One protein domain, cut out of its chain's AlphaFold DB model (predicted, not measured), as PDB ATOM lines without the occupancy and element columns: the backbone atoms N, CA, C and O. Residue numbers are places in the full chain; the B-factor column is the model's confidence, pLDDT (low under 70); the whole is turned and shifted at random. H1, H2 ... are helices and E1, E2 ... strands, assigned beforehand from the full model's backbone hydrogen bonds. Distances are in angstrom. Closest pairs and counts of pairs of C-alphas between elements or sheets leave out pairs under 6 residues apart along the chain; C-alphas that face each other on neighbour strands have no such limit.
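This is residues 3 to 87 of the 253 residues of the protein "Hypothetical protein" of Brachionus calyciflorus (UniProt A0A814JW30). Helix H3 lies in the middle, with one face of a small three-stranded sheet on one side of it and helix H2 side by side with it on the other; the longer helix H1 runs across this helical hairpin H2 and H3 at about right angles, along the domain's longest axis. The printed part has 85 residues, with three named strands and three named helices in the order E1 E2 H1 H2 H3 E3, and its class is mixed, helices and strands. The sheet runs E1 E2 E3 and is mixed, E1 antiparallel and E3 parallel to E2. The whole is compact, with a radius of gyration of the C-alphas of 13.2 A, and elongated, spanning 40 by 24 by 19 A.

E1, residues 3 to 7, begins at C-alpha 3 at (-17.985, -94.346, -2.528) and is 13.1 A long. E2, residues 10 to 15, is 15.9 A long. H1, residues 18 to 33, begins at C-alpha 18 at (-20.410, -102.001, 2.636) and is 22.7 A long. H2, residues 44 to 58, measures 21.2 A, and H3, residues 62 to 73, measures 15.0 A. E3, residues 84 to 86, is 6.8 A long and ends at C-alpha 86 at (-28.531, -94.032, -0.078).

E1 and E2 form a hairpin, with N 5 and O 12 2.9 A apart, within hydrogen-bond range. E2 and E3 are parallel neighbours, with N 85 and O 13 2.8 A apart; with H1, H2 and H3 between them they form a strand-helix-strand unit, two parallel neighbour strands joined through helices. H3 is on the sheet at a height of 9.1 A, giving two layers, a helix on one face of a sheet; its closest C-alpha pair with E1 is Glu 63 and Val 5, 5.7 A. H3 runs slantwise to the strands, at 55 degrees to E1 on the local plane. H2 and H3 touch, closest at the C-alphas of Ile 53 and Ala 65, 4.8 A, at a shallow tilt of 16 degrees, opposite ways. H1 touches H2 with residues 24 to 31 alone, closest at the C-alphas of Trp 28 and Leu 54, 5.7 A, about perpendicular at 80 degrees. H1 touches H3 with residues 20 to 24 alone, closest at the C-alphas of Ile 20 and Arg 66, 6.8 A, about perpendicular at 90 degrees. H1 and H2 are not on the sheet. Every O i to N i+4 pair is within hydrogen-bond range in H1 and H2, and 7 of 8 are in H3.

The C-alphas of Ile 33 and Asn 81 are the two farthest apart, 41.2 A. The printed part has no cut and no long link. The mean pLDDT of the printed part is 75.4; 27 residues are under 70, among them residues 33 to 40 and 77 to 82.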
ATOM      1  N   GLY A   3     -18.875 -94.499  -1.389       74.19
ATOM      2  CA  GLY A   3     -17.985 -94.346  -2.528       74.19
ATOM      3  C   GLY A   3     -18.620 -93.516  -3.628       74.19
ATOM      4  O   GLY A   3     -19.841 -93.431  -3.731       74.19
ATOM      5  N   ASN A   4     -17.785 -92.879  -4.439       82.00
ATOM      6  CA  ASN A   4     -18.267 -92.057  -5.536       82.00
ATOM      7  C   ASN A   4     -18.400 -92.909  -6.800       82.00
ATOM      8  O   ASN A   4     -17.655 -93.867  -7.000       82.00
ATOM      9  N   VAL A   5     -19.376 -92.569  -7.633       84.94
ATOM     10  CA  VAL A   5     -19.549 -93.132  -8.975       84.94
ATOM     11  C   VAL A   5     -19.861 -92.008  -9.950       84.94
ATOM     12  O   VAL A   5     -20.421 -90.980  -9.560       84.94
ATOM     13  N   LYS A   6     -19.509 -92.185 -11.224       81.25
ATOM     14  CA  LYS A   6     -19.795 -91.199 -12.269       81.25
ATOM     15  C   LYS A   6     -20.838 -91.756 -13.229       81.25
ATOM     16  O   LYS A   6     -20.567 -92.726 -13.921       81.25
ATOM     17  N   ARG A   7     -22.007 -91.117 -13.310       81.31
ATOM     18  CA  ARG A   7     -23.101 -91.529 -14.202       81.31
ATOM     19  C   ARG A   7     -23.640 -90.326 -14.962       81.31
ATOM     20  O   ARG A   7     -23.884 -89.282 -14.367       81.31
ATOM     21  N   ASN A   8     -23.801 -90.452 -16.281       83.00
ATOM     22  CA  ASN A   8     -24.290 -89.376 -17.157       83.00
ATOM     23  C   ASN A   8     -23.545 -88.038 -16.953       83.00
ATOM     24  O   ASN A   8     -24.147 -86.971 -16.890       83.00
ATOM     25  N   GLY A   9     -22.221 -88.103 -16.772       80.25
ATOM     26  CA  GLY A   9     -21.374 -86.928 -16.533       80.25
ATOM     27  C   GLY A   9     -21.431 -86.347 -15.113       80.25
ATOM     28  O   GLY A   9     -20.593 -85.506 -14.794       80.25
ATOM     29  N   LYS A  10     -22.335 -86.818 -14.244       81.62
ATOM     30  CA  LYS A  10     -22.474 -86.370 -12.851       81.62
ATOM     31  C   LYS A  10     -21.701 -87.280 -11.895       81.62
ATOM     32  O   LYS A  10     -21.708 -88.500 -12.055       81.62
ATOM     33  N   LEU A  11     -21.047 -86.683 -10.897       83.38
ATOM     34  CA  LEU A  11     -20.477 -87.409  -9.761       83.38
ATOM     35  C   LEU A  11     -21.572 -87.607  -8.714       83.38
ATOM     36  O   LEU A  11     -22.191 -86.637  -8.284       83.38
ATOM     37  N   ILE A  12     -21.803 -88.851  -8.315       86.56
ATOM     38  CA  ILE A  12     -22.838 -89.220  -7.355       86.56
ATOM     39  C   ILE A  12     -22.174 -89.947  -6.196       86.56
ATOM     40  O   ILE A  12     -21.432 -90.910  -6.393       86.56
ATOM     41  N   ASN A  13     -22.453 -89.495  -4.978       84.38
ATOM     42  CA  ASN A  13     -22.002 -90.177  -3.775       84.38
ATOM     43  C   ASN A  13     -22.963 -91.316  -3.425       84.38
ATOM     44  O   ASN A  13     -24.152 -91.091  -3.213       84.38
ATOM     45  N   ILE A  14     -22.455 -92.536  -3.327       81.00
ATOM     46  CA  ILE A  14     -23.205 -93.664  -2.790       81.00
ATOM     47  C   ILE A  14     -22.836 -93.833  -1.319       81.00
ATOM     48  O   ILE A  14     -21.677 -94.081  -0.984       81.00
ATOM     49  N   SER A  15     -23.830 -93.769  -0.440       74.81
ATOM     50  CA  SER A  15     -23.660 -94.038   0.993       74.81
ATOM     51  C   SER A  15     -24.042 -95.478   1.356       74.81
ATOM     52  O   SER A  15     -24.839 -96.113   0.665       74.81
ATOM     53  N   ASN A  16     -23.470 -95.986   2.455       64.06
ATOM     54  CA  ASN A  16     -23.707 -97.334   2.995       64.06
ATOM     55  C   ASN A  16     -23.358 -98.458   2.000       64.06
ATOM     56  O   ASN A  16     -24.109 -99.416   1.824       64.06
ATOM     57  N   THR A  17     -22.202 -98.341   1.336       66.94
ATOM     58  CA  THR A  17     -21.780 -99.272   0.272       66.94
ATOM     59  C   THR A  17     -21.280-100.619   0.773       66.94
ATOM     60  O   THR A  17     -21.223-101.539  -0.031       66.94
ATOM     61  N   CYS A  18     -20.971-100.768   2.066       65.81
ATOM     62  CA  CYS A  18     -20.410-102.001   2.636       65.81
ATOM     63  C   CYS A  18     -21.194-103.244   2.197       65.81
ATOM     64  O   CYS A  18     -20.630-104.234   1.751       65.81
ATOM     65  N   THR A  19     -22.518-103.161   2.238       61.47
ATOM     66  CA  THR A  19     -23.427-104.194   1.754       61.47
ATOM     67  C   THR A  19     -23.209-104.567   0.290       61.47
ATOM     68  O   THR A  19     -23.179-105.749  -0.044       61.47
ATOM     69  N   ILE A  20     -23.086-103.569  -0.583       70.44
ATOM     70  CA  ILE A  20     -22.856-103.771  -2.016       70.44
ATOM     71  C   ILE A  20     -21.510-104.444  -2.212       70.44
ATOM     72  O   ILE A  20     -21.439-105.434  -2.926       70.44
ATOM     73  N   ASP A  21     -20.481-103.942  -1.537       70.38
ATOM     74  CA  ASP A  21     -19.123-104.463  -1.635       70.38
ATOM     75  C   ASP A  21     -19.092-105.951  -1.228       70.38
ATOM     76  O   ASP A  21     -18.497-106.770  -1.926       70.38
ATOM     77  N   TYR A  22     -19.859-106.345  -0.204       67.25
ATOM     78  CA  TYR A  22     -20.015-107.754   0.174       67.25
ATOM     79  C   TYR A  22     -20.779-108.601  -0.832       67.25
ATOM     80  O   TYR A  22     -20.371-109.733  -1.101       67.25
ATOM     81  N   TYR A  23     -21.876-108.087  -1.386       66.62
ATOM     82  CA  TYR A  23     -22.586-108.799  -2.443       66.62
ATOM     83  C   TYR A  23     -21.687-108.997  -3.657       66.62
ATOM     84  O   TYR A  23     -21.591-110.114  -4.148       66.62
ATOM     85  N   LEU A  24     -20.984-107.950  -4.084       74.06
ATOM     86  CA  LEU A  24     -20.032-107.982  -5.188       74.06
ATOM     87  C   LEU A  24     -18.903-108.982  -4.937       74.06
ATOM     88  O   LEU A  24     -18.614-109.799  -5.809       74.06
ATOM     89  N   LEU A  25     -18.318-108.980  -3.738       68.31
ATOM     90  CA  LEU A  25     -17.255-109.908  -3.363       68.31
ATOM     91  C   LEU A  25     -17.747-111.363  -3.357       68.31
ATOM     92  O   LEU A  25     -17.100-112.234  -3.934       68.31
ATOM     93  N   ALA A  26     -18.918-111.629  -2.768       65.56
ATOM     94  CA  ALA A  26     -19.534-112.955  -2.789       65.56
ATOM     95  C   ALA A  26     -19.864-113.412  -4.217       65.56
ATOM     96  O   ALA A  26     -19.662-114.574  -4.564       65.56
ATOM     97  N   PHE A  27     -20.334-112.497  -5.061       68.56
ATOM     98  CA  PHE A  27     -20.667-112.773  -6.452       68.56
ATOM     99  C   PHE A  27     -19.423-113.094  -7.287       68.56
ATOM    100  O   PHE A  27     -19.398-114.087  -8.018       68.56
ATOM    101  N   TRP A  28     -18.362-112.299  -7.130       77.94
ATOM    102  CA  TRP A  28     -17.066-112.550  -7.752       77.94
ATOM    103  C   TRP A  28     -16.508-113.901  -7.344       77.94
ATOM    104  O   TRP A  28     -16.152-114.721  -8.191       77.94
ATOM    105  N   TYR A  29     -16.540-114.183  -6.053       67.31
ATOM    106  CA  TYR A  29     -16.100-115.451  -5.519       67.31
ATOM    107  C   TYR A  29     -16.862-116.654  -6.101       67.31
ATOM    108  O   TYR A  29     -16.261-117.625  -6.571       67.31
ATOM    109  N   LEU A  30     -18.194-116.569  -6.142       65.00
ATOM    110  CA  LEU A  30     -19.038-117.605  -6.734       65.00
ATOM    111  C   LEU A  30     -18.710-117.830  -8.210       65.00
ATOM    112  O   LEU A  30     -18.691-118.979  -8.645       65.00
ATOM    113  N   SER A  31     -18.384-116.775  -8.961       72.56
ATOM    114  CA  SER A  31     -17.976-116.912 -10.364       72.56
ATOM    115  C   SER A  31     -16.656-117.677 -10.535       72.56
ATOM    116  O   SER A  31     -16.501-118.429 -11.499       72.56
ATOM    117  N   LYS A  32     -15.721-117.545  -9.581       70.81
ATOM    118  CA  LYS A  32     -14.432-118.254  -9.593       70.81
ATOM    119  C   LYS A  32     -14.581-119.742  -9.302       70.81
ATOM    120  O   LYS A  32     -13.916-120.549  -9.946       70.81
ATOM    121  N   ILE A  33     -15.462-120.107  -8.372       61.78
ATOM    122  CA  ILE A  33     -15.631-121.502  -7.932       61.78
ATOM    123  C   ILE A  33     -16.674-122.250  -8.755       61.78
ATOM    124  O   ILE A  33     -16.503-123.426  -9.072       61.78
ATOM    125  N   LYS A  34     -17.756-121.573  -9.135       63.56
ATOM    126  CA  LYS A  34     -18.831-122.129  -9.950       63.56
ATOM    127  C   LYS A  34     -18.963-121.306 -11.224       63.56
ATOM    128  O   LYS A  34     -19.835-120.450 -11.323       63.56
ATOM    129  N   LYS A  35     -18.168-121.648 -12.247       55.62
ATOM    130  CA  LYS A  35     -18.275-121.055 -13.601       55.62
ATOM    131  C   LYS A  35     -19.713-121.051 -14.154       55.62
ATOM    132  O   LYS A  35     -20.047-120.207 -14.973       55.62
ATOM    133  N   ILE A  36     -20.560-121.971 -13.685       56.50
ATOM    134  CA  ILE A  36     -21.949-122.174 -14.126       56.50
ATOM    135  C   ILE A  36     -22.936-121.168 -13.492       56.50
ATOM    136  O   ILE A  36     -24.067-121.053 -13.952       56.50
ATOM    137  N   PHE A  37     -22.534-120.398 -12.472       56.81
ATOM    138  CA  PHE A  37     -23.448-119.623 -11.619       56.81
ATOM    139  C   PHE A  37     -24.425-118.705 -12.372       56.81
ATOM    140  O   PHE A  37     -25.594-118.624 -12.013       56.81
ATOM    141  N   TYR A  38     -23.967-118.054 -13.441       64.38
ATOM    142  CA  TYR A  38     -24.783-117.163 -14.270       64.38
ATOM    143  C   TYR A  38     -24.956-117.673 -15.709       64.38
ATOM    144  O   TYR A  38     -25.559-116.993 -16.529       64.38
ATOM    145  N   GLN A  39     -24.463-118.875 -16.031       61.94
ATOM    146  CA  GLN A  39     -24.609-119.471 -17.370       61.94
ATOM    147  C   GLN A  39     -26.046-119.931 -17.654       61.94
ATOM    148  O   GLN A  39     -26.431-120.051 -18.813       61.94
ATOM    149  N   ASN A  40     -26.841-120.154 -16.603       62.31
ATOM    150  CA  ASN A  40     -28.261-120.494 -16.710       62.31
ATOM    151  C   ASN A  40     -29.173-119.256 -16.819       62.31
ATOM    152  O   ASN A  40     -30.384-119.410 -16.967       62.31
ATOM    153  N   GLU A  41     -28.626-118.038 -16.718       72.12
ATOM    154  CA  GLU A  41     -29.391-116.805 -16.916       72.12
ATOM    155  C   GLU A  41     -29.670-116.620 -18.412       72.12
ATOM    156  O   GLU A  41     -28.755-116.531 -19.230       72.12
ATOM    157  N   THR A  42     -30.950-116.574 -18.777       72.62
ATOM    158  CA  THR A  42     -31.382-116.455 -20.175       72.62
ATOM    159  C   THR A  42     -31.356-115.010 -20.663       72.62
ATOM    160  O   THR A  42     -31.331-114.765 -21.869       72.62
ATOM    161  N   ASN A  43     -31.318-114.039 -19.744       79.12
ATOM    162  CA  ASN A  43     -31.174-112.633 -20.087       79.12
ATOM    163  C   ASN A  43     -29.714-112.300 -20.449       79.12
ATOM    164  O   ASN A  43     -28.870-112.048 -19.587       79.12
ATOM    165  N   THR A  44     -29.436-112.248 -21.751       82.25
ATOM    166  CA  THR A  44     -28.109-111.963 -22.315       82.25
ATOM    167  C   THR A  44     -27.529-110.621 -21.870       82.25
ATOM    168  O   THR A  44     -26.337-110.545 -21.576       82.25
ATOM    169  N   GLN A  45     -28.351-109.575 -21.755       81.62
ATOM    170  CA  GLN A  45     -27.908-108.255 -21.299       81.62
ATOM    171  C   GLN A  45     -27.478-108.296 -19.828       81.62
ATOM    172  O   GLN A  45     -26.422-107.783 -19.463       81.62
ATOM    173  N   LYS A  46     -28.252-108.981 -18.982       78.69
ATOM    174  CA  LYS A  46     -27.916-109.167 -17.567       78.69
ATOM    175  C   LYS A  46     -26.630-109.979 -17.388       78.69
ATOM    176  O   LYS A  46     -25.810-109.632 -16.543       78.69
ATOM    177  N   VAL A  47     -26.413-111.006 -18.212       82.19
ATOM    178  CA  VAL A  47     -25.155-111.775 -18.237       82.19
ATOM    179  C   VAL A  47     -23.963-110.893 -18.618       82.19
ATOM    180  O   VAL A  47     -22.905-110.996 -18.001       82.19
ATOM    181  N   GLN A  48     -24.118-110.006 -19.604       86.12
ATOM    182  CA  GLN A  48     -23.062-109.064 -19.994       86.12
ATOM    183  C   GLN A  48     -22.704-108.107 -18.853       86.12
ATOM    184  O   GLN A  48     -21.526-107.979 -18.528       86.12
ATOM    185  N   ILE A  49     -23.707-107.516 -18.198       86.62
ATOM    186  CA  ILE A  49     -23.512-106.639 -17.034       86.62
ATOM    187  C   ILE A  49     -22.794-107.390 -15.909       86.62
ATOM    188  O   ILE A  49     -21.846-106.877 -15.320       86.62
ATOM    189  N   ILE A  50     -23.213-108.627 -15.628       83.50
ATOM    190  CA  ILE A  50     -22.561-109.493 -14.643       83.50
ATOM    191  C   ILE A  50     -21.083-109.698 -14.991       83.50
ATOM    192  O   ILE A  50     -20.228-109.501 -14.131       83.50
ATOM    193  N   ASN A  51     -20.761-110.050 -16.236       87.00
ATOM    194  CA  ASN A  51     -19.371-110.226 -16.656       87.00
ATOM    195  C   ASN A  51     -18.560-108.932 -16.499       87.00
ATOM    196  O   ASN A  51     -17.418-108.975 -16.050       87.00
ATOM    197  N   GLU A  52     -19.147-107.779 -16.816       91.44
ATOM    198  CA  GLU A  52     -18.487-106.483 -16.658       91.44
ATOM    199  C   GLU A  52     -18.222-106.141 -15.182       91.44
ATOM    200  O   GLU A  52     -17.150-105.633 -14.845       91.44
ATOM    201  N   ILE A  53     -19.150-106.486 -14.281       86.81
ATOM    202  CA  ILE A  53     -18.951-106.380 -12.829       86.81
ATOM    203  C   ILE A  53     -17.760-107.237 -12.391       86.81
ATOM    204  O   ILE A  53     -16.886-106.747 -11.678       86.81
ATOM    205  N   LEU A  54     -17.696-108.493 -12.839       86.38
ATOM    206  CA  LEU A  54     -16.616-109.416 -12.485       86.38
ATOM    207  C   LEU A  54     -15.248-108.905 -12.954       86.38
ATOM    208  O   LEU A  54     -14.313-108.859 -12.159       86.38
ATOM    209  N   ILE A  55     -15.158-108.448 -14.206       88.81
ATOM    210  CA  ILE A  55     -13.943-107.841 -14.774       88.81
ATOM    211  C   ILE A  55     -13.546-106.582 -13.990       88.81
ATOM    212  O   ILE A  55     -12.367-106.347 -13.732       88.81
ATOM    213  N   SER A  56     -14.522-105.762 -13.592       87.94
ATOM    214  CA  SER A  56     -14.261-104.547 -12.815       87.94
ATOM    215  C   SER A  56     -13.666-104.870 -11.445       87.94
ATOM    216  O   SER A  56     -12.711-104.215 -11.037       87.94
ATOM    217  N   ILE A  57     -14.177-105.901 -10.762       82.31
ATOM    218  CA  ILE A  57     -13.635-106.372  -9.477       82.31
ATOM    219  C   ILE A  57     -12.211-106.913  -9.653       82.31
ATOM    220  O   ILE A  57     -11.328-106.558  -8.876       82.31
ATOM    221  N   GLU A  58     -11.958-107.711 -10.696       80.88
ATOM    222  CA  GLU A  58     -10.619-108.246 -11.001       80.88
ATOM    223  C   GLU A  58      -9.581-107.149 -11.250       80.88
ATOM    224  O   GLU A  58      -8.434-107.276 -10.830       80.88
ATOM    225  N   ASN A  59      -9.999-106.048 -11.874       82.50
ATOM    226  CA  ASN A  59      -9.158-104.879 -12.123       82.50
ATOM    227  C   ASN A  59      -9.134-103.879 -10.952       82.50
ATOM    228  O   ASN A  59      -8.666-102.754 -11.122       82.50
ATOM    229  N   LEU A  60      -9.668-104.251  -9.781       78.69
ATOM    230  CA  LEU A  60      -9.785-103.403  -8.586       78.69
ATOM    231  C   LEU A  60     -10.573-102.097  -8.812       78.69
ATOM    232  O   LEU A  60     -10.477-101.151  -8.028       78.69
ATOM    233  N   ASN A  61     -11.405-102.043  -9.852       82.62
ATOM    234  CA  ASN A  61     -12.272-100.914 -10.158       82.62
ATOM    235  C   ASN A  61     -13.624-101.055  -9.442       82.62
ATOM    236  O   ASN A  61     -14.683-101.258 -10.045       82.62
ATOM    237  N   TRP A  62     -13.577-100.949  -8.114       80.00
ATOM    238  CA  TRP A  62     -14.747-101.084  -7.244       80.00
ATOM    239  C   TRP A  62     -15.809-100.010  -7.487       80.00
ATOM    240  O   TRP A  62     -16.996-100.273  -7.304       80.00
ATOM    241  N   GLU A  63     -15.419 -98.812  -7.928       83.50
ATOM    242  CA  GLU A  63     -16.375 -97.759  -8.281       83.50
ATOM    243  C   GLU A  63     -17.231 -98.166  -9.480       83.50
ATOM    244  O   GLU A  63     -18.457 -98.051  -9.415       83.50
ATOM    245  N   ARG A  64     -16.617 -98.732 -10.529       87.75
ATOM    246  CA  ARG A  64     -17.356 -99.250 -11.687       87.75
ATOM    247  C   ARG A  64     -18.242-100.434 -11.315       87.75
ATOM    248  O   ARG A  64     -19.402-100.474 -11.720       87.75
ATOM    249  N   ALA A  65     -17.737-101.367 -10.508       85.50
ATOM    250  CA  ALA A  65     -18.527-102.509 -10.048       85.50
ATOM    251  C   ALA A  65     -19.761-102.057  -9.241       85.50
ATOM    252  O   ALA A  65     -20.872-102.542  -9.476       85.50
ATOM    253  N   ARG A  66     -19.592-101.074  -8.343       83.88
ATOM    254  CA  ARG A  66     -20.696-100.453  -7.596       83.88
ATOM    255  C   ARG A  66     -21.677 -99.736  -8.512       83.88
ATOM    256  O   ARG A  66     -22.878 -99.894  -8.317       83.88
ATOM    257  N   GLU A  67     -21.200 -98.978  -9.497       85.88
ATOM    258  CA  GLU A  67     -22.052 -98.296 -10.480       85.88
ATOM    259  C   GLU A  67     -22.950 -99.299 -11.220       85.88
ATOM    260  O   GLU A  67     -24.172 -99.150 -11.210       85.88
ATOM    261  N   LEU A  68     -22.359-100.347 -11.801       86.00
ATOM    262  CA  LEU A  68     -23.080-101.377 -12.549       86.00
ATOM    263  C   LEU A  68     -24.094-102.114 -11.667       86.00
ATOM    264  O   LEU A  68     -25.260-102.256 -12.029       86.00
ATOM    265  N   TRP A  69     -23.695-102.526 -10.461       82.06
ATOM    266  CA  TRP A  69     -24.616-103.158  -9.515       82.06
ATOM    267  C   TRP A  69     -25.796-102.248  -9.162       82.06
ATOM    268  O   TRP A  69     -26.944-102.675  -9.058       82.06
ATOM    269  N   THR A  70     -25.520-100.966  -8.979       77.69
ATOM    270  CA  THR A  70     -26.509 -99.978  -8.566       77.69
ATOM    271  C   THR A  70     -27.528 -99.688  -9.658       77.69
ATOM    272  O   THR A  70     -28.734 -99.796  -9.435       77.69
ATOM    273  N   PHE A  71     -27.044 -99.291 -10.828       82.25
ATOM    274  CA  PHE A  71     -27.892 -98.736 -11.873       82.25
ATOM    275  C   PHE A  71     -28.376 -99.802 -12.850       82.25
ATOM    276  O   PHE A  71     -29.491 -99.687 -13.337       82.25
ATOM    277  N   GLU A  72     -27.591-100.854 -13.088       82.62
ATOM    278  CA  GLU A  72     -27.928-101.885 -14.078       82.62
ATOM    279  C   GLU A  72     -28.560-103.128 -13.438       82.62
ATOM    280  O   GLU A  72     -29.503-103.696 -13.978       82.62
ATOM    281  N   ILE A  73     -28.068-103.571 -12.272       77.19
ATOM    282  CA  ILE A  73     -28.636-104.749 -11.587       77.19
ATOM    283  C   ILE A  73     -29.853-104.371 -10.739       77.19
ATOM    284  O   ILE A  73     -30.889-105.028 -10.824       77.19
ATOM    285  N   ASN A  74     -29.751-103.317  -9.921       71.12
ATOM    286  CA  ASN A  74     -30.863-102.873  -9.073       71.12
ATOM    287  C   ASN A  74     -31.815-101.893  -9.772       71.12
ATOM    288  O   ASN A  74     -32.835-101.538  -9.181       71.12
ATOM    289  N   ASN A  75     -31.511-101.471 -11.006       72.62
ATOM    290  CA  ASN A  75     -32.321-100.532 -11.791       72.62
ATOM    291  C   ASN A  75     -32.659 -99.239 -11.034       72.62
ATOM    292  O   ASN A  75     -33.780 -98.732 -11.108       72.62
ATOM    293  N   PHE A  76     -31.708 -98.714 -10.255       73.19
ATOM    294  CA  PHE A  76     -31.925 -97.450  -9.564       73.19
ATOM    295  C   PHE A  76     -31.991 -96.313 -10.593       73.19
ATOM    296  O   PHE A  76     -31.082 -96.163 -11.402       73.19
ATOM    297  N   ASN A  77     -33.039 -95.492 -10.569       69.75
ATOM    298  CA  ASN A  77     -33.145 -94.345 -11.469       69.75
ATOM    299  C   ASN A  77     -32.669 -93.073 -10.766       69.75
ATOM    300  O   ASN A  77     -33.048 -92.795  -9.629       69.75
ATOM    301  N   LEU A  78     -31.827 -92.299 -11.448       69.75
ATOM    302  CA  LEU A  78     -31.403 -90.981 -10.983       69.75
ATOM    303  C   LEU A  78     -32.451 -89.949 -11.381       69.75
ATOM    304  O   LEU A  78     -32.566 -89.615 -12.558       69.75
ATOM    305  N   GLU A  79     -33.176 -89.410 -10.408       68.75
ATOM    306  CA  GLU A  79     -33.899 -88.156 -10.626       68.75
ATOM    307  C   GLU A  79     -32.898 -86.991 -10.729       68.75
ATOM    308  O   GLU A  79     -31.782 -87.058 -10.200       68.75
ATOM    309  N   GLU A  80     -33.277 -85.911 -11.420       62.19
ATOM    310  CA  GLU A  80     -32.350 -84.866 -11.893       62.19
ATOM    311  C   GLU A  80     -31.532 -84.159 -10.791       62.19
ATOM    312  O   GLU A  80     -30.476 -83.593 -11.098       62.19
ATOM    313  N   ASN A  81     -31.947 -84.265  -9.522       65.75
ATOM    314  CA  ASN A  81     -31.420 -83.497  -8.388       65.75
ATOM    315  C   ASN A  81     -30.594 -84.295  -7.360       65.75
ATOM    316  O   ASN A  81     -30.178 -83.727  -6.348       65.75
ATOM    317  N   PHE A  82     -30.328 -85.588  -7.573       67.62
ATOM    318  CA  PHE A  82     -29.553 -86.370  -6.602       67.62
ATOM    319  C   PHE A  82     -28.041 -86.289  -6.846       67.62
ATOM    320  O   PHE A  82     -27.516 -86.860  -7.798       67.62
ATOM    321  N   ASN A  83     -27.324 -85.650  -5.915       71.56
ATOM    322  CA  ASN A  83     -25.854 -85.709  -5.823       71.56
ATOM    323  C   ASN A  83     -25.372 -86.829  -4.884       71.56
ATOM    324  O   ASN A  83     -24.182 -87.137  -4.816       71.56
ATOM    325  N   SER A  84     -26.300 -87.448  -4.155       76.31
ATOM    326  CA  SER A  84     -26.037 -88.581  -3.282       76.31
ATOM    327  C   SER A  84     -27.210 -89.549  -3.292       76.31
ATOM    328  O   SER A  84     -28.359 -89.113  -3.210       76.31
ATOM    329  N   ILE A  85     -26.921 -90.846  -3.315       71.06
ATOM    330  CA  ILE A  85     -27.910 -91.907  -3.171       71.06
ATOM    331  C   ILE A  85     -27.572 -92.747  -1.936       71.06
ATOM    332  O   ILE A  85     -26.451 -93.235  -1.770       71.06
ATOM    333  N   SER A  86     -28.566 -92.961  -1.074       69.19
ATOM    334  CA  SER A  86     -28.531 -94.032  -0.078       69.19
ATOM    335  C   SER A  86     -29.227 -95.247  -0.670       69.19
ATOM    336  O   SER A  86     -30.441 -95.406  -0.582       69.19
ATOM    337  N   LEU A  87     -28.451 -96.081  -1.357       57.09
ATOM    338  CA  LEU A  87     -29.018 -97.180  -2.134       57.09
ATOM    339  C   LEU A  87     -29.684 -98.218  -1.263       57.09
ATOM    340  O   LEU A  87     -30.619 -98.886  -1.705       57.09
TER     341      LEU A  87